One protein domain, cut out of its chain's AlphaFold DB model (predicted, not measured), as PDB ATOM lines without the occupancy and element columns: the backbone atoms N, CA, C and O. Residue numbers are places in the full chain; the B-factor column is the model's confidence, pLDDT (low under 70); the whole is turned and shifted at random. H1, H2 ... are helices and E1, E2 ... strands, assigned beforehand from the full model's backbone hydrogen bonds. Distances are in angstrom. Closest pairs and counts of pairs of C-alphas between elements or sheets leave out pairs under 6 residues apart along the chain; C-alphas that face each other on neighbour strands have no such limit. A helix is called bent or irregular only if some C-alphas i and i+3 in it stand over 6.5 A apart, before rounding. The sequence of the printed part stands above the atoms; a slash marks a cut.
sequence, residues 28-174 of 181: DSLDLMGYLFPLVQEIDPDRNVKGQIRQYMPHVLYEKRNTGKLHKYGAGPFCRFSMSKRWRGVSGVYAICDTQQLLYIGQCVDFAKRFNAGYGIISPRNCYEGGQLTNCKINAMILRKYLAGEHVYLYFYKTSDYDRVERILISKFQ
ATOM      1  N   ASP A  28     -10.622  20.780  85.426       88.25
ATOM      2  CA  ASP A  28     -11.486  20.509  86.573       88.25
ATOM      3  C   ASP A  28     -12.403  19.295  86.398       88.25
ATOM      4  O   ASP A  28     -12.862  18.739  87.399       88.25
ATOM      5  N   SER A  29     -12.688  18.856  85.167       93.00
ATOM      6  CA  SER A  29     -13.509  17.661  84.943       93.00
ATOM      7  C   SER A  29     -13.278  16.989  83.589       93.00
ATOM      8  O   SER A  29     -12.801  17.604  82.643       93.00
ATOM      9  N   LEU A  30     -13.627  15.705  83.517       94.75
ATOM     10  CA  LEU A  30     -13.529  14.847  82.344       94.75
ATOM     11  C   LEU A  30     -14.895  14.196  82.086       94.75
ATOM     12  O   LEU A  30     -15.389  13.458  82.938       94.75
ATOM     13  N   ASP A  31     -15.499  14.440  80.923       95.69
ATOM     14  CA  ASP A  31     -16.722  13.749  80.494       95.69
ATOM     15  C   ASP A  31     -16.367  12.502  79.675       95.69
ATOM     16  O   ASP A  31     -15.748  12.583  78.613       95.69
ATOM     17  N   LEU A  32     -16.775  11.334  80.172       95.81
ATOM     18  CA  LEU A  32     -16.676  10.073  79.451       95.81
ATOM     19  C   LEU A  32     -18.081   9.519  79.210       95.81
ATOM     20  O   LEU A  32     -18.661   8.916  80.102       95.81
ATOM     21  N   MET A  33     -18.619   9.661  77.997       95.69
ATOM     22  CA  MET A  33     -19.956   9.153  77.624       95.69
ATOM     23  C   MET A  33     -21.115   9.661  78.511       95.69
ATOM     24  O   MET A  33     -22.059   8.914  78.776       95.69
ATOM     25  N   GLY A  34     -21.059  10.906  78.978       94.75
ATOM     26  CA  GLY A  34     -22.056  11.510  79.864       94.75
ATOM     27  C   GLY A  34     -21.827  11.217  81.349       94.75
ATOM     28  O   GLY A  34     -22.604  11.666  82.193       94.75
ATOM     29  N   TYR A  35     -20.772  10.476  81.697       97.12
ATOM     30  CA  TYR A  35     -20.311  10.350  83.074       97.12
ATOM     31  C   TYR A  35     -19.286  11.452  83.343       97.12
ATOM     32  O   TYR A  35     -18.190  11.427  82.790       97.12
ATOM     33  N   LEU A  36     -19.641  12.414  84.198       97.25
ATOM     34  CA  LEU A  36     -18.760  13.520  84.567       97.25
ATOM     35  C   LEU A  36     -17.822  13.106  85.707       97.25
ATOM     36  O   LEU A  36     -18.278  12.814  86.814       97.25
ATOM     37  N   PHE A  37     -16.515  13.116  85.458       98.00
ATOM     38  CA  PHE A  37     -15.472  12.832  86.438       98.00
ATOM     39  C   PHE A  37     -14.767  14.133  86.836       98.00
ATOM     40  O   PHE A  37     -13.916  14.607  86.088       98.00
ATOM     41  N   PRO A  38     -15.048  14.716  88.010       97.19
ATOM     42  CA  PRO A  38     -14.256  15.826  88.525       97.19
ATOM     43  C   PRO A  38     -12.790  15.438  88.759       97.19
ATOM     44  O   PRO A  38     -12.488  14.299  89.144       97.19
ATOM     45  N   LEU A  39     -11.889  16.403  88.575       97.00
ATOM     46  CA  LEU A  39     -10.482  16.284  88.931       97.00
ATOM     47  C   LEU A  39     -10.348  16.120  90.442       97.00
ATOM     48  O   LEU A  39     -10.899  16.880  91.241       97.00
ATOM     49  N   VAL A  40      -9.580  15.116  90.845       97.31
ATOM     50  CA  VAL A  40      -9.268  14.853  92.248       97.31
ATOM     51  C   VAL A  40      -7.958  15.516  92.625       97.31
ATOM     52  O   VAL A  40      -7.904  16.213  93.640       97.31
ATOM     53  N   GLN A  41      -6.909  15.232  91.853       96.75
ATOM     54  CA  GLN A  41      -5.560  15.757  92.034       96.75
ATOM     55  C   GLN A  41      -4.667  15.375  90.848       96.75
ATOM     56  O   GLN A  41      -4.933  14.403  90.138       96.75
ATOM     57  N   GLU A  42      -3.546  16.073  90.717       96.94
ATOM     58  CA  GLU A  42      -2.351  15.502  90.101       96.94
ATOM     59  C   GLU A  42      -1.779  14.390  91.010       96.94
ATOM     60  O   GLU A  42      -1.794  14.488  92.245       96.94
ATOM     61  N   ILE A  43      -1.303  13.293  90.421       97.50
ATOM     62  CA  ILE A  43      -0.605  12.227  91.147       97.50
ATOM     63  C   ILE A  43       0.879  12.584  91.222       97.50
ATOM     64  O   ILE A  43       1.662  12.087  90.423       97.50
ATOM     65  N   ASP A  44       1.264  13.403  92.200       96.06
ATOM     66  CA  ASP A  44       2.654  13.849  92.367       96.06
ATOM     67  C   ASP A  44       3.510  12.821  93.146       96.06
ATOM     68  O   ASP A  44       3.205  12.513  94.307       96.06
ATOM     69  N   PRO A  45       4.569  12.250  92.538       98.25
ATOM     70  CA  PRO A  45       5.484  11.341  93.212       98.25
ATOM     71  C   PRO A  45       6.404  12.031  94.223       98.25
ATOM     72  O   PRO A  45       6.967  13.091  93.960       98.25
ATOM     73  N   ASP A  46       6.691  11.346  95.331       98.00
ATOM     74  CA  ASP A  46       7.630  11.813  96.351       98.00
ATOM     75  C   ASP A  46       9.015  12.126  95.755       98.00
ATOM     76  O   ASP A  46       9.632  11.293  95.076       98.00
ATOM     77  N   ARG A  47       9.567  13.290  96.107       97.50
ATOM     78  CA  ARG A  47      10.902  13.744  95.684       97.50
ATOM     79  C   ARG A  47      11.905  13.718  96.835       97.50
ATOM     80  O   ARG A  47      11.552  13.757  98.012       97.50
ATOM     81  N   ASN A  48      13.185  13.583  96.500       95.88
ATOM     82  CA  ASN A  48      14.283  13.764  97.443       95.88
ATOM     83  C   ASN A  48      14.607  15.262  97.617       95.88
ATOM     84  O   ASN A  48      14.056  16.114  96.927       95.88
ATOM     85  N   VAL A  49      15.547  15.587  98.510       95.50
ATOM     86  CA  VAL A  49      15.979  16.980  98.769       95.50
ATOM     87  C   VAL A  49      16.578  17.692  97.548       95.50
ATOM     88  O   VAL A  49      16.691  18.910  97.551       95.50
ATOM     89  N   LYS A  50      16.956  16.948  96.502       95.50
ATOM     90  CA  LYS A  50      17.455  17.483  95.227       95.50
ATOM     91  C   LYS A  50      16.340  17.649  94.182       95.50
ATOM     92  O   LYS A  50      16.638  17.887  93.019       95.50
ATOM     93  N   GLY A  51      15.074  17.447  94.559       94.94
ATOM     94  CA  GLY A  51      13.920  17.521  93.655       94.94
ATOM     95  C   GLY A  51      13.743  16.310  92.727       94.94
ATOM     96  O   GLY A  51      12.825  16.294  91.906       94.94
ATOM     97  N   GLN A  52      14.581  15.275  92.855       96.44
ATOM     98  CA  GLN A  52      14.502  14.073  92.021       96.44
ATOM     99  C   GLN A  52      13.473  13.098  92.587       96.44
ATOM    100  O   GLN A  52      13.400  12.901  93.802       96.44
ATOM    101  N   ILE A  53      12.724  12.433  91.714       98.00
ATOM    102  CA  ILE A  53      11.713  11.451  92.120       98.00
ATOM    103  C   ILE A  53      12.379  10.265  92.810       98.00
ATOM    104  O   ILE A  53      13.338   9.679  92.302       98.00
ATOM    105  N   ARG A  54      11.855   9.897  93.981       98.12
ATOM    106  CA  ARG A  54      12.339   8.748  94.746       98.12
ATOM    107  C   ARG A  54      11.883   7.457  94.077       98.12
ATOM    108  O   ARG A  54      10.694   7.251  93.842       98.12
ATOM    109  N   GLN A  55      12.843   6.573  93.833       98.06
ATOM    110  CA  GLN A  55      12.620   5.270  93.220       98.06
ATOM    111  C   GLN A  55      12.858   4.152  94.235       98.06
ATOM    112  O   GLN A  55      13.776   4.221  95.053       98.06
ATOM    113  N   TYR A  56      12.021   3.120  94.180       98.25
ATOM    114  CA  TYR A  56      12.007   2.015  95.130       98.25
ATOM    115  C   TYR A  56      12.037   0.669  94.404       98.25
ATOM    116  O   TYR A  56      11.365   0.482  93.390       98.25
ATOM    117  N   MET A  57      12.764  -0.289  94.988       97.88
ATOM    118  CA  MET A  57      12.881  -1.676  94.523       97.88
ATOM    119  C   MET A  57      12.324  -2.642  95.586       97.88
ATOM    120  O   MET A  57      13.079  -3.379  96.208       97.88
ATOM    121  N   PRO A  58      11.009  -2.641  95.866       97.31
ATOM    122  CA  PRO A  58      10.411  -3.393  96.968       97.31
ATOM    123  C   PRO A  58      10.581  -4.907  96.821       97.31
ATOM    124  O   PRO A  58      10.563  -5.607  97.828       97.31
ATOM    125  N   HIS A  59      10.790  -5.421  95.605       96.88
ATOM    126  CA  HIS A  59      10.994  -6.848  95.377       96.88
ATOM    127  C   HIS A  59      12.178  -7.415  96.180       96.88
ATOM    128  O   HIS A  59      12.086  -8.526  96.698       96.88
ATOM    129  N   VAL A  60      13.247  -6.636  96.394       96.62
ATOM    130  CA  VAL A  60      14.425  -7.084  97.167       96.62
ATOM    131  C   VAL A  60      14.113  -7.324  98.647       96.62
ATOM    132  O   VAL A  60      14.853  -8.028  99.330       96.62
ATOM    133  N   LEU A  61      13.009  -6.759  99.143       95.62
ATOM    134  CA  LEU A  61      12.562  -6.886 100.528       95.62
ATOM    135  C   LEU A  61      11.636  -8.090 100.735       95.62
ATOM    136  O   LEU A  61      11.186  -8.328 101.852       95.62
ATOM    137  N   TYR A  62      11.308  -8.842  99.680       95.44
ATOM    138  CA  TYR A  62      10.434  -9.996  99.822       95.44
ATOM    139  C   TYR A  62      11.175 -11.164 100.481       95.44
ATOM    140  O   TYR A  62      12.256 -11.562 100.045       95.44
ATOM    141  N   GLU A  63      10.579 -11.746 101.523       93.19
ATOM    142  CA  GLU A  63      11.167 -12.860 102.280       93.19
ATOM    143  C   GLU A  63      11.475 -14.063 101.380       93.19
ATOM    144  O   GLU A  63      12.540 -14.668 101.476       93.19
ATOM    145  N   LYS A  64      10.575 -14.364 100.436       92.25
ATOM    146  CA  LYS A  64      10.714 -15.484  99.494       92.25
ATOM    147  C   LYS A  64      11.376 -15.077  98.175       92.25
ATOM    148  O   LYS A  64      11.184 -15.755  97.175       92.25
ATOM    149  N   ARG A  65      12.147 -13.984  98.127       91.69
ATOM    150  CA  ARG A  65      12.763 -13.492  96.877       91.69
ATOM    151  C   ARG A  65      13.661 -14.508  96.162       91.69
ATOM    152  O   ARG A  65      13.774 -14.440  94.949       91.69
ATOM    153  N   ASN A  66      14.271 -15.432  96.909       92.06
ATOM    154  CA  ASN A  66      15.175 -16.450  96.361       92.06
ATOM    155  C   ASN A  66      14.429 -17.608  95.679       92.06
ATOM    156  O   ASN A  66      15.029 -18.339  94.900       92.06
ATOM    157  N   THR A  67      13.144 -17.801  95.988       93.75
ATOM    158  CA  THR A  67      12.320 -18.894  95.441       93.75
ATOM    159  C   THR A  67      11.154 -18.388  94.597       93.75
ATOM    160  O   THR A  67      10.645 -19.105  93.741       93.75
ATOM    161  N   GLY A  68      10.714 -17.152  94.827       91.81
ATOM    162  CA  GLY A  68       9.670 -16.501  94.059       91.81
ATOM    163  C   GLY A  68      10.195 -15.976  92.730       91.81
ATOM    164  O   GLY A  68      11.268 -15.382  92.655       91.81
ATOM    165  N   LYS A  69       9.378 -16.106  91.688       97.12
ATOM    166  CA  LYS A  69       9.634 -15.507  90.381       97.12
ATOM    167  C   LYS A  69       8.926 -14.158  90.255       97.12
ATOM    168  O   LYS A  69       7.761 -14.029  90.637       97.12
ATOM    169  N   LEU A  70       9.628 -13.150  89.739       97.31
ATOM    170  CA  LEU A  70       9.026 -11.856  89.418       97.31
ATOM    171  C   LEU A  70       8.094 -11.993  88.216       97.31
ATOM    172  O   LEU A  70       8.429 -12.654  87.235       97.31
ATOM    173  N   HIS A  71       6.954 -11.310  88.258       96.56
ATOM    174  CA  HIS A  71       6.157 -11.112  87.049       96.56
ATOM    175  C   HIS A  71       6.726  -9.943  86.217       96.56
ATOM    176  O   HIS A  71       7.515  -9.143  86.722       96.56
ATOM    177  N   LYS A  72       6.251  -9.746  84.981       95.25
ATOM    178  CA  LYS A  72       6.794  -8.751  84.026       95.25
ATOM    179  C   LYS A  72       6.957  -7.306  84.531       95.25
ATOM    180  O   LYS A  72       7.900  -6.641  84.132       95.25
ATOM    181  N   TYR A  73       6.094  -6.817  85.427       95.69
ATOM    182  CA  TYR A  73       6.233  -5.466  86.012       95.69
ATOM    183  C   TYR A  73       6.876  -5.454  87.401       95.69
ATOM    184  O   TYR A  73       6.845  -4.438  88.078       95.69
ATOM    185  N   GLY A  74       7.381  -6.590  87.880       96.31
ATOM    186  CA  GLY A  74       7.750  -6.789  89.283       96.31
ATOM    187  C   GLY A  74       9.103  -6.198  89.653       96.31
ATOM    188  O   GLY A  74       9.322  -5.839  90.808       96.31
ATOM    189  N   ALA A  75       9.991  -6.062  88.667       96.25
ATOM    190  CA  ALA A  75      11.336  -5.538  88.866       96.25
ATOM    191  C   ALA A  75      11.339  -4.061  89.301       96.25
ATOM    192  O   ALA A  75      12.243  -3.649  90.022       96.25
ATOM    193  N   GLY A  76      10.313  -3.284  88.940       94.19
ATOM    194  CA  GLY A  76      10.309  -1.835  89.145       94.19
ATOM    195  C   GLY A  76      11.240  -1.114  88.155       94.19
ATOM    196  O   GLY A  76      11.457  -1.631  87.055       94.19
ATOM    197  N   PRO A  77      11.782   0.067  88.509       97.75
ATOM    198  CA  PRO A  77      11.559   0.802  89.759       97.75
ATOM    199  C   PRO A  77      10.107   1.263  89.933       97.75
ATOM    200  O   PRO A  77       9.329   1.295  88.982       97.75
ATOM    201  N   PHE A  78       9.757   1.633  91.164       98.62
ATOM    202  CA  PHE A  78       8.454   2.203  91.519       98.62
ATOM    203  C   PHE A  78       8.617   3.545  92.222       98.62
ATOM    204  O   PHE A  78       9.623   3.773  92.893       98.62
ATOM    205  N   CYS A  79       7.618   4.415  92.113       98.62
ATOM    206  CA  CYS A  79       7.528   5.640  92.902       98.62
ATOM    207  C   CYS A  79       6.649   5.444  94.145       98.62
ATOM    208  O   CYS A  79       6.034   4.392  94.339       98.62
ATOM    209  N   ARG A  80       6.585   6.474  94.992       98.56
ATOM    210  CA  ARG A  80       5.564   6.595  96.034       98.56
ATOM    211  C   ARG A  80       4.784   7.880  95.853       98.56
ATOM    212  O   ARG A  80       5.351   8.859  95.388       98.56
ATOM    213  N   PHE A  81       3.511   7.841  96.207       98.25
ATOM    214  CA  PHE A  81       2.618   8.994  96.233       98.25
ATOM    215  C   PHE A  81       1.451   8.689  97.170       98.25
ATOM    216  O   PHE A  81       1.246   7.544  97.590       98.25
ATOM    217  N   SER A  82       0.652   9.704  97.479       96.62
ATOM    218  CA  SER A  82      -0.556   9.523  98.275       96.62
ATOM    219  C   SER A  82      -1.691  10.422  97.807       96.62
ATOM    220  O   SER A  82      -1.494  11.410  97.102       96.62
ATOM    221  N   MET A  83      -2.896  10.054  98.220       93.94
ATOM    222  CA  MET A  83      -4.098  10.852  98.057       93.94
ATOM    223  C   MET A  83      -4.761  11.129  99.403       93.94
ATOM    224  O   MET A  83      -4.596  10.383 100.379       93.94
ATOM    225  N   SER A  84      -5.572  12.186  99.442       94.00
ATOM    226  CA  SER A  84      -6.263  12.614 100.659       94.00
ATOM    227  C   SER A  84      -7.141  11.510 101.262       94.00
ATOM    228  O   SER A  84      -7.949  10.874 100.583       94.00
ATOM    229  N   LYS A  85      -7.048  11.341 102.588       93.69
ATOM    230  CA  LYS A  85      -7.857  10.383 103.362       93.69
ATOM    231  C   LYS A  85      -9.356  10.712 103.364       93.69
ATOM    232  O   LYS A  85     -10.138   9.847 103.749       93.69
ATOM    233  N   ARG A  86      -9.765  11.906 102.909       95.94
ATOM    234  CA  ARG A  86     -11.184  12.295 102.773       95.94
ATOM    235  C   ARG A  86     -11.985  11.359 101.861       95.94
ATOM    236  O   ARG A  86     -13.197  11.279 101.979       95.94
ATOM    237  N   TRP A  87     -11.298  10.638 100.974       97.00
ATOM    238  CA  TRP A  87     -11.881   9.689 100.026       97.00
ATOM    239  C   TRP A  87     -12.009   8.259 100.569       97.00
ATOM    240  O   TRP A  87     -12.288   7.324  99.817       97.00
ATOM    241  N   ARG A  88     -11.764   8.053 101.867       97.44
ATOM    242  CA  ARG A  88     -11.899   6.741 102.504       97.44
ATOM    243  C   ARG A  88     -13.350   6.269 102.462       97.44
ATOM    244  O   ARG A  88     -14.255   7.021 102.802       97.44
ATOM    245  N   GLY A  89     -13.545   5.012 102.073       97.62
ATOM    246  CA  GLY A  89     -14.866   4.377 101.989       97.62
ATOM    247  C   GLY A  89     -15.752   4.893 100.851       97.62
ATOM    248  O   GLY A  89     -16.929   4.550 100.797       97.62
ATOM    249  N   VAL A  90     -15.216   5.720  99.946       98.44
ATOM    250  CA  VAL A  90     -15.954   6.194  98.772       98.44
ATOM    251  C   VAL A  90     -15.737   5.217  97.619       98.44
ATOM    252  O   VAL A  90     -14.593   4.976  97.230       98.44
ATOM    253  N   SER A  91     -16.826   4.677  97.069       98.62
ATOM    254  CA  SER A  91     -16.806   3.794  95.900       98.62
ATOM    255  C   SER A  91     -17.042   4.550  94.592       98.62
ATOM    256  O   SER A  91     -17.686   5.604  94.576       98.62
ATOM    257  N   GLY A  92     -16.539   4.007  93.485       98.69
ATOM    258  CA  GLY A  92     -16.727   4.603  92.167       98.69
ATOM    259  C   GLY A  92     -15.736   4.113  91.122       98.69
ATOM    260  O   GLY A  92     -15.033   3.121  91.321       98.69
ATOM    261  N   VAL A  93     -15.684   4.850  90.018       98.88
ATOM    262  CA  VAL A  93     -14.762   4.633  88.900       98.88
ATOM    263  C   VAL A  93     -13.793   5.805  88.843       98.88
ATOM    264  O   VAL A  93     -14.201   6.955  88.982       98.88
ATOM    265  N   TYR A  94     -12.512   5.531  88.638       98.75
ATOM    266  CA  TYR A  94     -11.494   6.545  88.396       98.75
ATOM    267  C   TYR A  94     -10.923   6.424  86.990       98.75
ATOM    268  O   TYR A  94     -10.800   5.329  86.440       98.75
ATOM    269  N   ALA A  95     -10.526   7.573  86.457       98.62
ATOM    270  CA  ALA A  95      -9.763   7.700  85.229       98.62
ATOM    271  C   ALA A  95      -8.395   8.308  85.558       98.62
ATOM    272  O   ALA A  95      -8.293   9.249  86.348       98.62
ATOM    273  N   ILE A  96      -7.345   7.738  84.974       98.62
ATOM    274  CA  ILE A  96      -5.984   8.265  85.031       98.62
ATOM    275  C   ILE A  96      -5.635   8.759  83.635       98.62
ATOM    276  O   ILE A  96      -5.701   7.979  82.683       98.62
ATOM    277  N   CYS A  97      -5.237  10.019  83.532       97.56
ATOM    278  CA  CYS A  97      -4.868  10.665  82.276       97.56
ATOM    279  C   CYS A  97      -3.462  11.255  82.383       97.56
ATOM    280  O   CYS A  97      -3.027  11.612  83.477       97.56
ATOM    281  N   ASP A  98      -2.765  11.379  81.261       95.06
ATOM    282  CA  ASP A  98      -1.723  12.401  81.123       95.06
ATOM    283  C   ASP A  98      -2.328  13.650  80.454       95.06
ATOM    284  O   ASP A  98      -3.549  13.777  80.344       95.06
ATOM    285  N   THR A  99      -1.488  14.590  80.026       87.94
ATOM    286  CA  THR A  99      -1.933  15.800  79.317       87.94
ATOM    287  C   THR A  99      -2.460  15.535  77.905       87.94
ATOM    288  O   THR A  99      -3.017  16.445  77.297       87.94
ATOM    289  N   GLN A 100      -2.277  14.331  77.360       89.44
ATOM    290  CA  GLN A 100      -2.583  13.995  75.970       89.44
ATOM    291  C   GLN A 100      -3.765  13.027  75.846       89.44
ATOM    292  O   GLN A 100      -4.510  13.097  74.871       89.44
ATOM    293  N   GLN A 101      -3.933  12.096  76.790       93.44
ATOM    294  CA  GLN A 101      -4.885  10.997  76.654       93.44
ATOM    295  C   GLN A 101      -5.303  10.343  77.977       93.44
ATOM    296  O   GLN A 101      -4.633  10.407  79.012       93.44
ATOM    297  N   LEU A 102      -6.408   9.600  77.891       97.12
ATOM    298  CA  LEU A 102      -6.856   8.654  78.905       97.12
ATOM    299  C   LEU A 102      -5.958   7.408  78.916       97.12
ATOM    300  O   LEU A 102      -5.900   6.658  77.945       97.12
ATOM    301  N   LEU A 103      -5.290   7.152  80.040       98.25
ATOM    302  CA  LEU A 103      -4.321   6.063  80.183       98.25
ATOM    303  C   LEU A 103      -4.932   4.800  80.780       98.25
ATOM    304  O   LEU A 103      -4.602   3.686  80.364       98.25
ATOM    305  N   TYR A 104      -5.788   4.964  81.787       98.69
ATOM    306  CA  TYR A 104      -6.342   3.853  82.549       98.69
ATOM    307  C   TYR A 104      -7.697   4.205  83.151       98.69
ATOM    308  O   TYR A 104      -7.894   5.310  83.649       98.69
ATOM    309  N   ILE A 105      -8.589   3.224  83.182       98.69
ATOM    310  CA  ILE A 105      -9.830   3.262  83.951       98.69
ATOM    311  C   ILE A 105      -9.795   2.133  84.970       98.69
ATOM    312  O   ILE A 105      -9.435   1.003  84.639       98.69
ATOM    313  N   GLY A 106     -10.194   2.413  86.201       98.38
ATOM    314  CA  GLY A 106     -10.385   1.369  87.196       98.38
ATOM    315  C   GLY A 106     -11.547   1.668  88.125       98.38
ATOM    316  O   GLY A 106     -11.985   2.808  88.241       98.38
ATOM    317  N   GLN A 107     -12.020   0.645  88.825       98.44
ATOM    318  CA  GLN A 107     -13.004   0.800  89.895       98.44
ATOM    319  C   GLN A 107     -12.415   0.586  91.292       98.44
ATOM    320  O   GLN A 107     -11.319   0.033  91.470       98.44
ATOM    321  N   CYS A 108     -13.138   1.071  92.299       98.38
ATOM    322  CA  CYS A 108     -12.851   0.782  93.695       98.38
ATOM    323  C   CYS A 108     -14.098   0.836  94.587       98.38
ATOM    324  O   CYS A 108     -14.977   1.675  94.402       98.38
ATOM    325  N   VAL A 109     -14.080   0.029  95.652       98.31
ATOM    326  CA  VAL A 109     -15.002   0.138  96.801       98.31
ATOM    327  C   VAL A 109     -14.551   1.175  97.836       98.31
ATOM    328  O   VAL A 109     -15.367   1.736  98.555       98.31
ATOM    329  N   ASP A 110     -13.242   1.421  97.917       98.38
ATOM    330  CA  ASP A 110     -12.624   2.421  98.791       98.38
ATOM    331  C   ASP A 110     -11.501   3.106  98.011       98.38
ATOM    332  O   ASP A 110     -10.422   2.537  97.800       98.38
ATOM    333  N   PHE A 111     -11.791   4.320  97.558       98.31
ATOM    334  CA  PHE A 111     -10.926   5.079  96.672       98.31
ATOM    335  C   PHE A 111      -9.587   5.430  97.326       98.31
ATOM    336  O   PHE A 111      -8.531   5.113  96.770       98.31
ATOM    337  N   ALA A 112      -9.606   5.950  98.560       97.94
ATOM    338  CA  ALA A 112      -8.373   6.238  99.292       97.94
ATOM    339  C   ALA A 112      -7.526   4.981  99.517       97.94
ATOM    340  O   ALA A 112      -6.301   5.036  99.393       97.94
ATOM    341  N   LYS A 113      -8.144   3.837  99.839       97.75
ATOM    342  CA  LYS A 113      -7.412   2.575 100.032       97.75
ATOM    343  C   LYS A 113      -6.809   2.058  98.724       97.75
ATOM    344  O   LYS A 113      -5.664   1.607  98.747       97.75
ATOM    345  N   ARG A 114      -7.532   2.139  97.597       98.19
ATOM    346  CA  ARG A 114      -7.047   1.674  96.284       98.19
ATOM    347  C   ARG A 114      -5.748   2.365  95.884       98.19
ATOM    348  O   ARG A 114      -4.811   1.692  95.458       98.19
ATOM    349  N   PHE A 115      -5.670   3.677  96.077       98.12
ATOM    350  CA  PHE A 115      -4.468   4.436  95.752       98.12
ATOM    351  C   PHE A 115      -3.420   4.311  96.851       98.12
ATOM    352  O   PHE A 115      -2.328   3.843  96.567       98.12
ATOM    353  N   ASN A 116      -3.728   4.613  98.113       97.69
ATOM    354  CA  ASN A 116      -2.693   4.687  99.153       97.69
ATOM    355  C   ASN A 116      -2.065   3.331  99.520       97.69
ATOM    356  O   ASN A 116      -0.891   3.283  99.870       97.69
ATOM    357  N   ALA A 117      -2.827   2.232  99.454       95.06
ATOM    358  CA  ALA A 117      -2.333   0.887  99.779       95.06
ATOM    359  C   ALA A 117      -2.124  -0.007  98.543       95.06
ATOM    360  O   ALA A 117      -1.573  -1.101  98.666       95.06
ATOM    361  N   GLY A 118      -2.597   0.424  97.370       96.50
ATOM    362  CA  GLY A 118      -2.413  -0.282  96.105       96.50
ATOM    363  C   GLY A 118      -1.332   0.372  95.255       96.50
ATOM    364  O   GLY A 118      -0.213  -0.127  95.188       96.50
ATOM    365  N   TYR A 119      -1.676   1.472  94.588       98.19
ATOM    366  CA  TYR A 119      -0.804   2.101  93.591       98.19
ATOM    367  C   TYR A 119       0.313   2.964  94.180       98.19
ATOM    368  O   TYR A 119       1.422   2.943  93.666       98.19
ATOM    369  N   GLY A 120       0.044   3.700  95.253       97.88
ATOM    370  CA  GLY A 120       0.954   4.676  95.854       97.88
ATOM    371  C   GLY A 120       2.092   4.055  96.653       97.88
ATOM    372  O   GLY A 120       3.104   4.710  96.875       97.88
ATOM    373  N   ILE A 121       1.969   2.788  97.066       98.06
ATOM    374  CA  ILE A 121       3.039   2.044  97.740       98.06
ATOM    375  C   ILE A 121       2.996   0.582  97.293       98.06
ATOM    376  O   ILE A 121       2.117  -0.184  97.689       98.06
ATOM    377  N   ILE A 122       3.986   0.163  96.504       98.50
ATOM    378  CA  ILE A 122       4.095  -1.228  96.056       98.50
ATOM    379  C   ILE A 122       4.660  -2.108  97.171       98.50
ATOM    380  O   ILE A 122       5.797  -1.930  97.612       98.50
ATOM    381  N   SER A 123       3.864  -3.085  97.611       97.44
ATOM    382  CA  SER A 123       4.315  -4.102  98.560       97.44
ATOM    383  C   SER A 123       5.254  -5.116  97.885       97.44
ATOM    384  O   SER A 123       5.049  -5.448  96.714       97.44
ATOM    385  N   PRO A 124       6.239  -5.682  98.609       97.81
ATOM    386  CA  PRO A 124       7.164  -6.670  98.047       97.81
ATOM    387  C   PRO A 124       6.464  -7.872  97.407       97.81
ATOM    388  O   PRO A 124       6.843  -8.296  96.320       97.81
ATOM    389  N   ARG A 125       5.391  -8.386  98.032       97.12
ATOM    390  CA  ARG A 125       4.612  -9.521  97.506       97.12
ATOM    391  C   ARG A 125       3.979  -9.216  96.148       97.12
ATOM    392  O   ARG A 125       3.850 -10.135  95.343       97.12
ATOM    393  N   ASN A 126       3.592  -7.964  95.882       97.56
ATOM    394  CA  ASN A 126       2.955  -7.608  94.617       97.56
ATOM    395  C   ASN A 126       3.882  -7.813  93.422       97.56
ATOM    396  O   ASN A 126       3.362  -8.079  92.358       97.56
ATOM    397  N   CYS A 127       5.204  -7.752  93.599       98.06
ATOM    398  CA  CYS A 127       6.182  -7.888  92.518       98.06
ATOM    399  C   CYS A 127       6.324  -9.314  91.952       98.06
ATOM    400  O   CYS A 127       6.933  -9.503  90.897       98.06
ATOM    401  N   TYR A 128       5.816 -10.324  92.656       98.00
ATOM    402  CA  TYR A 128       6.034 -11.737  92.342       98.00
ATOM    403  C   TYR A 128       4.795 -12.384  91.715       98.00
ATOM    404  O   TYR A 128       3.680 -11.869  91.818       98.00
ATOM    405  N   GLU A 129       4.977 -13.531  91.060       96.44
ATOM    406  CA  GLU A 129       3.874 -14.346  90.541       96.44
ATOM    407  C   GLU A 129       2.848 -14.668  91.654       96.44
ATOM    408  O   GLU A 129       3.190 -14.985  92.800       96.44
ATOM    409  N   GLY A 130       1.558 -14.516  91.329       93.69
ATOM    410  CA  GLY A 130       0.458 -14.571  92.300       93.69
ATOM    411  C   GLY A 130       0.309 -13.317  93.179       93.69
ATOM    412  O   GLY A 130      -0.411 -13.358  94.176       93.69
ATOM    413  N   GLY A 131       1.022 -12.231  92.869       95.31
ATOM    414  CA  GLY A 131       0.833 -10.893  93.434       95.31
ATOM    415  C   GLY A 131      -0.147 -10.025  92.630       95.31
ATOM    416  O   GLY A 131      -0.761 -10.467  91.658       95.31
ATOM    417  N   GLN A 132      -0.295  -8.759  93.035       95.50
ATOM    418  CA  GLN A 132      -1.176  -7.789  92.371       95.50
ATOM    419  C   GLN A 132      -0.457  -7.065  91.226       95.50
ATOM    420  O   GLN A 132       0.014  -5.935  91.377       95.50
ATOM    421  N   LEU A 133      -0.433  -7.706  90.058       96.06
ATOM    422  CA  LEU A 133       0.247  -7.214  88.858       96.06
ATOM    423  C   LEU A 133      -0.183  -5.800  88.438       96.06
ATOM    424  O   LEU A 133       0.660  -4.977  88.076       96.06
ATOM    425  N   THR A 134      -1.478  -5.488  88.530       96.81
ATOM    426  CA  THR A 134      -2.013  -4.162  88.187       96.81
ATOM    427  C   THR A 134      -1.412  -3.060  89.055       96.81
ATOM    428  O   THR A 134      -1.171  -1.968  88.549       96.81
ATOM    429  N   ASN A 135      -1.105  -3.336  90.327       98.19
ATOM    430  CA  ASN A 135      -0.511  -2.324  91.200       98.19
ATOM    431  C   ASN A 135       0.868  -1.909  90.683       98.19
ATOM    432  O   ASN A 135       1.128  -0.722  90.495       98.19
ATOM    433  N   CYS A 136       1.716  -2.895  90.378       98.19
ATOM    434  CA  CYS A 136       3.035  -2.657  89.805       98.19
ATOM    435  C   CYS A 136       2.949  -1.967  88.438       98.19
ATOM    436  O   CYS A 136       3.683  -1.013  88.199       98.19
ATOM    437  N   LYS A 137       2.035  -2.409  87.562       97.69
ATOM    438  CA  LYS A 137       1.861  -1.839  86.218       97.69
ATOM    439  C   LYS A 137       1.522  -0.348  86.261       97.69
ATOM    440  O   LYS A 137       2.182   0.446  85.600       97.69
ATOM    441  N   ILE A 138       0.512   0.026  87.049       98.38
ATOM    442  CA  ILE A 138       0.040   1.414  87.131       98.38
ATOM    443  C   ILE A 138       1.077   2.313  87.806       98.38
ATOM    444  O   ILE A 138       1.344   3.401  87.307       98.38
ATOM    445  N   ASN A 139       1.731   1.858  88.877       98.69
ATOM    446  CA  ASN A 139       2.789   2.652  89.503       98.69
ATOM    447  C   ASN A 139       3.992   2.858  88.566       98.69
ATOM    448  O   ASN A 139       4.463   3.982  88.416       98.69
ATOM    449  N   ALA A 140       4.454   1.799  87.893       98.19
ATOM    450  CA  ALA A 140       5.563   1.905  86.948       98.19
ATOM    451  C   ALA A 140       5.230   2.844  85.776       98.19
ATOM    452  O   ALA A 140       6.098   3.590  85.328       98.19
ATOM    453  N   MET A 141       3.978   2.841  85.304       97.94
ATOM    454  CA  MET A 141       3.489   3.801  84.309       97.94
ATOM    455  C   MET A 141       3.598   5.243  84.818       97.94
ATOM    456  O   MET A 141       4.200   6.067  84.134       97.94
ATOM    457  N   ILE A 142       3.098   5.525  86.027       98.56
ATOM    458  CA  ILE A 142       3.150   6.869  86.626       98.56
ATOM    459  C   ILE A 142       4.602   7.340  86.734       98.56
ATOM    460  O   ILE A 142       4.933   8.432  86.285       98.56
ATOM    461  N   LEU A 143       5.496   6.496  87.263       98.56
ATOM    462  CA  LEU A 143       6.916   6.833  87.354       98.56
ATOM    463  C   LEU A 143       7.513   7.142  85.973       98.56
ATOM    464  O   LEU A 143       8.219   8.136  85.832       98.56
ATOM    465  N   ARG A 144       7.238   6.319  84.954       97.81
ATOM    466  CA  ARG A 144       7.761   6.528  83.593       97.81
ATOM    467  C   ARG A 144       7.307   7.854  82.996       97.81
ATOM    468  O   ARG A 144       8.140   8.544  82.421       97.81
ATOM    469  N   LYS A 145       6.033   8.216  83.170       97.81
ATOM    470  CA  LYS A 145       5.488   9.499  82.710       97.81
ATOM    471  C   LYS A 145       6.242  10.676  83.319       97.81
ATOM    472  O   LYS A 145       6.777  11.504  82.591       97.81
ATOM    473  N   TYR A 146       6.438  10.670  84.633       97.69
ATOM    474  CA  TYR A 146       7.204  11.732  85.279       97.69
ATOM    475  C   TYR A 146       8.693  11.750  84.911       97.69
ATOM    476  O   TYR A 146       9.291  12.822  84.826       97.69
ATOM    477  N   LEU A 147       9.320  10.591  84.688       97.12
ATOM    478  CA  LEU A 147      10.706  10.540  84.205       97.12
ATOM    479  C   LEU A 147      10.845  11.086  82.776       97.12
ATOM    480  O   LEU A 147      11.919  11.569  82.427       97.12
ATOM    481  N   ALA A 148       9.774  11.045  81.981       96.75
ATOM    482  CA  ALA A 148       9.691  11.678  80.669       96.75
ATOM    483  C   ALA A 148       9.346  13.183  80.732       96.75
ATOM    484  O   ALA A 148       9.265  13.829  79.692       96.75
ATOM    485  N   GLY A 149       9.170  13.754  81.931       95.75
ATOM    486  CA  GLY A 149       8.767  15.152  82.114       95.75
ATOM    487  C   GLY A 149       7.267  15.401  81.940       95.75
ATOM    488  O   GLY A 149       6.858  16.549  81.804       95.75
ATOM    489  N   GLU A 150       6.449  14.347  81.938       96.19
ATOM    490  CA  GLU A 150       4.993  14.431  81.830       96.19
ATOM    491  C   GLU A 150       4.315  14.405  83.209       96.19
ATOM    492  O   GLU A 150       4.889  13.945  84.199       96.19
ATOM    493  N   HIS A 151       3.059  14.850  83.255       96.19
ATOM    494  CA  HIS A 151       2.228  14.873  84.459       96.19
ATOM    495  C   HIS A 151       1.079  13.872  84.347       96.19
ATOM    496  O   HIS A 151       0.621  13.562  83.246       96.19
ATOM    497  N   VAL A 152       0.610  13.369  85.491       97.88
ATOM    498  CA  VAL A 152      -0.480  12.390  85.549       97.88
ATOM    499  C   VAL A 152      -1.588  12.898  86.460       97.88
ATOM    500  O   VAL A 152      -1.346  13.252  87.611       97.88
ATOM    501  N   TYR A 153      -2.820  12.867  85.967       98.06
ATOM    502  CA  TYR A 153      -4.003  13.397  86.634       98.06
ATOM    503  C   TYR A 153      -4.986  12.287  86.982       98.06
ATOM    504  O   TYR A 153      -5.155  11.315  86.241       98.06
ATOM    505  N   LEU A 154      -5.635  12.445  88.132       98.25
ATOM    506  CA  LEU A 154      -6.626  11.521  88.658       98.25
ATOM    507  C   LEU A 154      -8.001  12.177  88.676       98.25
ATOM    508  O   LEU A 154      -8.208  13.173  89.368       98.25
ATOM    509  N   TYR A 155      -8.952  11.547  88.000       98.50
ATOM    510  CA  TYR A 155     -10.357  11.936  87.969       98.50
ATOM    511  C   TYR A 155     -11.219  10.842  88.594       98.50
ATOM    512  O   TYR A 155     -10.858   9.662  88.546       98.50
ATOM    513  N   PHE A 156     -12.364  11.202  89.182       98.56
ATOM    514  CA  PHE A 156     -13.199  10.228  89.888       98.56
ATOM    515  C   PHE A 156     -14.697  10.488  89.769       98.56
ATOM    516  O   PHE A 156     -15.190  11.551  90.128       98.56
ATOM    517  N   TYR A 157     -15.425   9.456  89.357       98.56
ATOM    518  CA  TYR A 157     -16.875   9.412  89.322       98.56
ATOM    519  C   TYR A 157     -17.394   8.522  90.453       98.56
ATOM    520  O   TYR A 157     -17.263   7.293  90.428       98.56
ATOM    521  N   LYS A 158     -17.988   9.152  91.470       98.56
ATOM    522  CA  LYS A 158     -18.593   8.452  92.607       98.56
ATOM    523  C   LYS A 158     -19.860   7.728  92.154       98.56
ATOM    524  O   LYS A 158     -20.807   8.359  91.696       98.56
ATOM    525  N   THR A 159     -19.905   6.417  92.359       98.25
ATOM    526  CA  THR A 159     -21.076   5.590  92.049       98.25
ATOM    527  C   THR A 159     -21.022   4.267  92.814       98.25
ATOM    528  O   THR A 159     -19.950   3.818  93.232       98.25
ATOM    529  N   SER A 160     -22.178   3.639  93.021       97.81
ATOM    530  CA  SER A 160     -22.286   2.248  93.478       97.81
ATOM    531  C   SER A 160     -22.329   1.246  92.317       97.81
ATOM    532  O   SER A 160     -22.034   0.078  92.532       97.81
ATOM    533  N   ASP A 161     -22.629   1.691  91.090       97.88
ATOM    534  CA  ASP A 161     -22.685   0.858  89.872       97.88
ATOM    535  C   ASP A 161     -21.322   0.811  89.146       97.88
ATOM    536  O   ASP A 161     -21.218   0.831  87.917       97.88
ATOM    537  N   TYR A 162     -20.236   0.826  89.923       98.31
ATOM    538  CA  TYR A 162     -18.879   1.011  89.408       98.31
ATOM    539  C   TYR A 162     -18.435  -0.123  88.475       98.31
ATOM    540  O   TYR A 162     -17.740   0.144  87.500       98.31
ATOM    541  N   ASP A 163     -18.889  -1.360  88.703       98.00
ATOM    542  CA  ASP A 163     -18.547  -2.506  87.851       98.00
ATOM    543  C   ASP A 163     -19.131  -2.368  86.438       98.00
ATOM    544  O   ASP A 163     -18.483  -2.708  85.446       98.00
ATOM    545  N   ARG A 164     -20.372  -1.882  86.313       98.38
ATOM    546  CA  ARG A 164     -20.994  -1.672  85.000       98.38
ATOM    547  C   ARG A 164     -20.357  -0.491  84.284       98.38
ATOM    548  O   ARG A 164     -20.028  -0.624  83.105       98.38
ATOM    549  N   VAL A 165     -20.185   0.632  84.984       98.50
ATOM    550  CA  VAL A 165     -19.607   1.854  84.409       98.50
ATOM    551  C   VAL A 165     -18.179   1.589  83.926       98.50
ATOM    552  O   VAL A 165     -17.877   1.866  82.769       98.50
ATOM    553  N   GLU A 166     -17.328   0.960  84.743       98.56
ATOM    554  CA  GLU A 166     -15.957   0.597  84.360       98.56
ATOM    555  C   GLU A 166     -15.936  -0.246  83.077       98.56
ATOM    556  O   GLU A 166     -15.224   0.089  82.129       98.56
ATOM    557  N   ARG A 167     -16.750  -1.310  83.003       98.06
ATOM    558  CA  ARG A 167     -16.798  -2.184  81.818       98.06
ATOM    559  C   ARG A 167     -17.198  -1.439  80.548       98.06
ATOM    560  O   ARG A 167     -16.576  -1.657  79.509       98.06
ATOM    561  N   ILE A 168     -18.217  -0.578  80.621       98.06
ATOM    562  CA  ILE A 168     -18.671   0.227  79.475       98.06
ATOM    563  C   ILE A 168     -17.535   1.124  78.991       98.06
ATOM    564  O   ILE A 168     -17.214   1.126  77.802       98.06
ATOM    565  N   LEU A 169     -16.902   1.849  79.912       98.19
ATOM    566  CA  LEU A 169     -15.871   2.812  79.558       98.19
ATOM    567  C   LEU A 169     -14.607   2.125  79.023       98.19
ATOM    568  O   LEU A 169     -14.087   2.535  77.988       98.19
ATOM    569  N   ILE A 170     -14.148   1.032  79.643       97.88
ATOM    570  CA  ILE A 170     -13.014   0.253  79.120       97.88
ATOM    571  C   ILE A 170     -13.331  -0.277  77.720       97.88
ATOM    572  O   ILE A 170     -12.492  -0.175  76.828       97.88
ATOM    573  N   SER A 171     -14.534  -0.821  77.505       96.69
ATOM    574  CA  SER A 171     -14.928  -1.344  76.194       96.69
ATOM    575  C   SER A 171     -14.986  -0.255  75.127       96.69
ATOM    576  O   SER A 171     -14.712  -0.544  73.964       96.69
ATOM    577  N   LYS A 172     -15.377   0.970  75.497       97.44
ATOM    578  CA  LYS A 172     -15.499   2.082  74.553       97.44
ATOM    579  C   LYS A 172     -14.153   2.708  74.212       97.44
ATOM    580  O   LYS A 172     -13.906   2.970  73.040       97.44
ATOM    581  N   PHE A 173     -13.332   2.986  75.222       96.12
ATOM    582  CA  PHE A 173     -12.118   3.791  75.072       96.12
ATOM    583  C   PHE A 173     -10.847   2.961  74.914       96.12
ATOM    584  O   PHE A 173      -9.848   3.484  74.441       96.12
ATOM    585  N   GLN A 174     -10.877   1.686  75.315       96.19
ATOM    586  CA  GLN A 174      -9.739   0.766  75.274       96.19
ATOM    587  C   GLN A 174      -8.420   1.395  75.776       96.19
ATOM    588  O   GLN A 174      -7.426   1.375  75.048       96.19
TER     589      GLN A 174
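Overview. This is residues 28 to 174 of the 181 residues of the protein "GIY-YIG nuclease family protein" of Lentisphaerae bacterium (UniProt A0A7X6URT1). A strongly twisted five-stranded sheet with H5 lying along one face makes one end of this model; H2 and H4 come next to it, and the small helices H1 and H3 lie at the far end. Two long stretches with no named element run between the ends: residues 43 to 57 lead out from E2 to H1, and residues 62 to 91 lead back from H1 to E3. The printed part has 147 residues with five named helices and five named strands, in the order E1 E2 H1 E3 E4 H2 H3 H4 E5 H5, of the class mixed, helices and strands. The sheet runs E1 - E2 - E5 - E3 - E4, all antiparallel. The whole is compact, with a radius of gyration of the C-alphas of 15.6 A, and spans 49 by 36 by 29 A.

Along the chain. Begin with the sheet at C-alpha 29, at (-13.509, 17.661, 84.943), where E1, residues 29 to 32, starts. E2, residues 35 to 42, is the longest strand at 20.0 A. E5 is residues 153 to 158, 16.5 A; E3 is residues 92 to 97, 16.6 A; E4 is residues 102 to 108, 17.8 A. Find C-alpha 162 at (-18.879, 1.011, 89.408); from there H5, residues 162 to 173, runs 16.1 A to C-alpha 173 at (-12.118, 3.791, 75.072). H4, residues 133 to 147, is the longest helix at 21.1 A, and H2, residues 111 to 119, measures 11.0 A. H2 is neither bent nor irregular, but only just: C-alphas 116 and 119 are 6.4 A apart. H1, residues 58 to 61, and H3, residues 124 to 127, have four residues each.

Arrangement. Look first at the hairpin E1 and E2, where N 30 and O 37 are 2.8 A apart. The pairing of E2 is staggered: residues 35 to 38 pair with E1 and residues 39 to 42 with E5, as N 154 and O 41 show at 2.9 A. Between E5 and E3, N 95 and O 155 are 3.0 A apart; in the hairpin E3 and E4, N 94 and O 106 are 2.8 A apart. E2, H1 and E3 form a split strand-helix-strand unit, two strands running the same way with E5 between them, and its crossover is right-handed. H5 is on the sheet at a height of 8.1 A over the sheet, two layers with helix on one face; it lies over E3 and runs along the strands, at 14 degrees to E3 on the local plane. The closest C-alphas of H5 and E3 are those of Tyr 162 and Gly 92, 5.0 A apart. H2 only grazes the sheet with residues 111 to 115, and H4 only grazes it with residues 138 to 142. H4, with residues 135 to 139 alone, touches H2 about perpendicular at 82 degrees, closest at the C-alphas of Asn 135 and Tyr 119, 5.0 A. H4 and H3 touch only at the corner, closest at the C-alphas of Leu 133 and Asn 126, 6.4 A. H1 touches H3, closest at the C-alphas of His 59 and Pro 124, 4.7 A, and is not on the sheet. Every O i to N i+4 pair is within hydrogen-bond range in H2, H4 and H5; H1 and H3 are too short for such a pair.

Size, cuts and confidence. The two C-alphas farthest apart are those of Gly 34 and Asn 66, at 49.4 A. The printed part has no cut. The links E2 to H1, 15 residues, and H1 to E3, 30 residues, are long; the other links are tight. The mean pLDDT of the printed part is 96.9, and no printed residue is under 70.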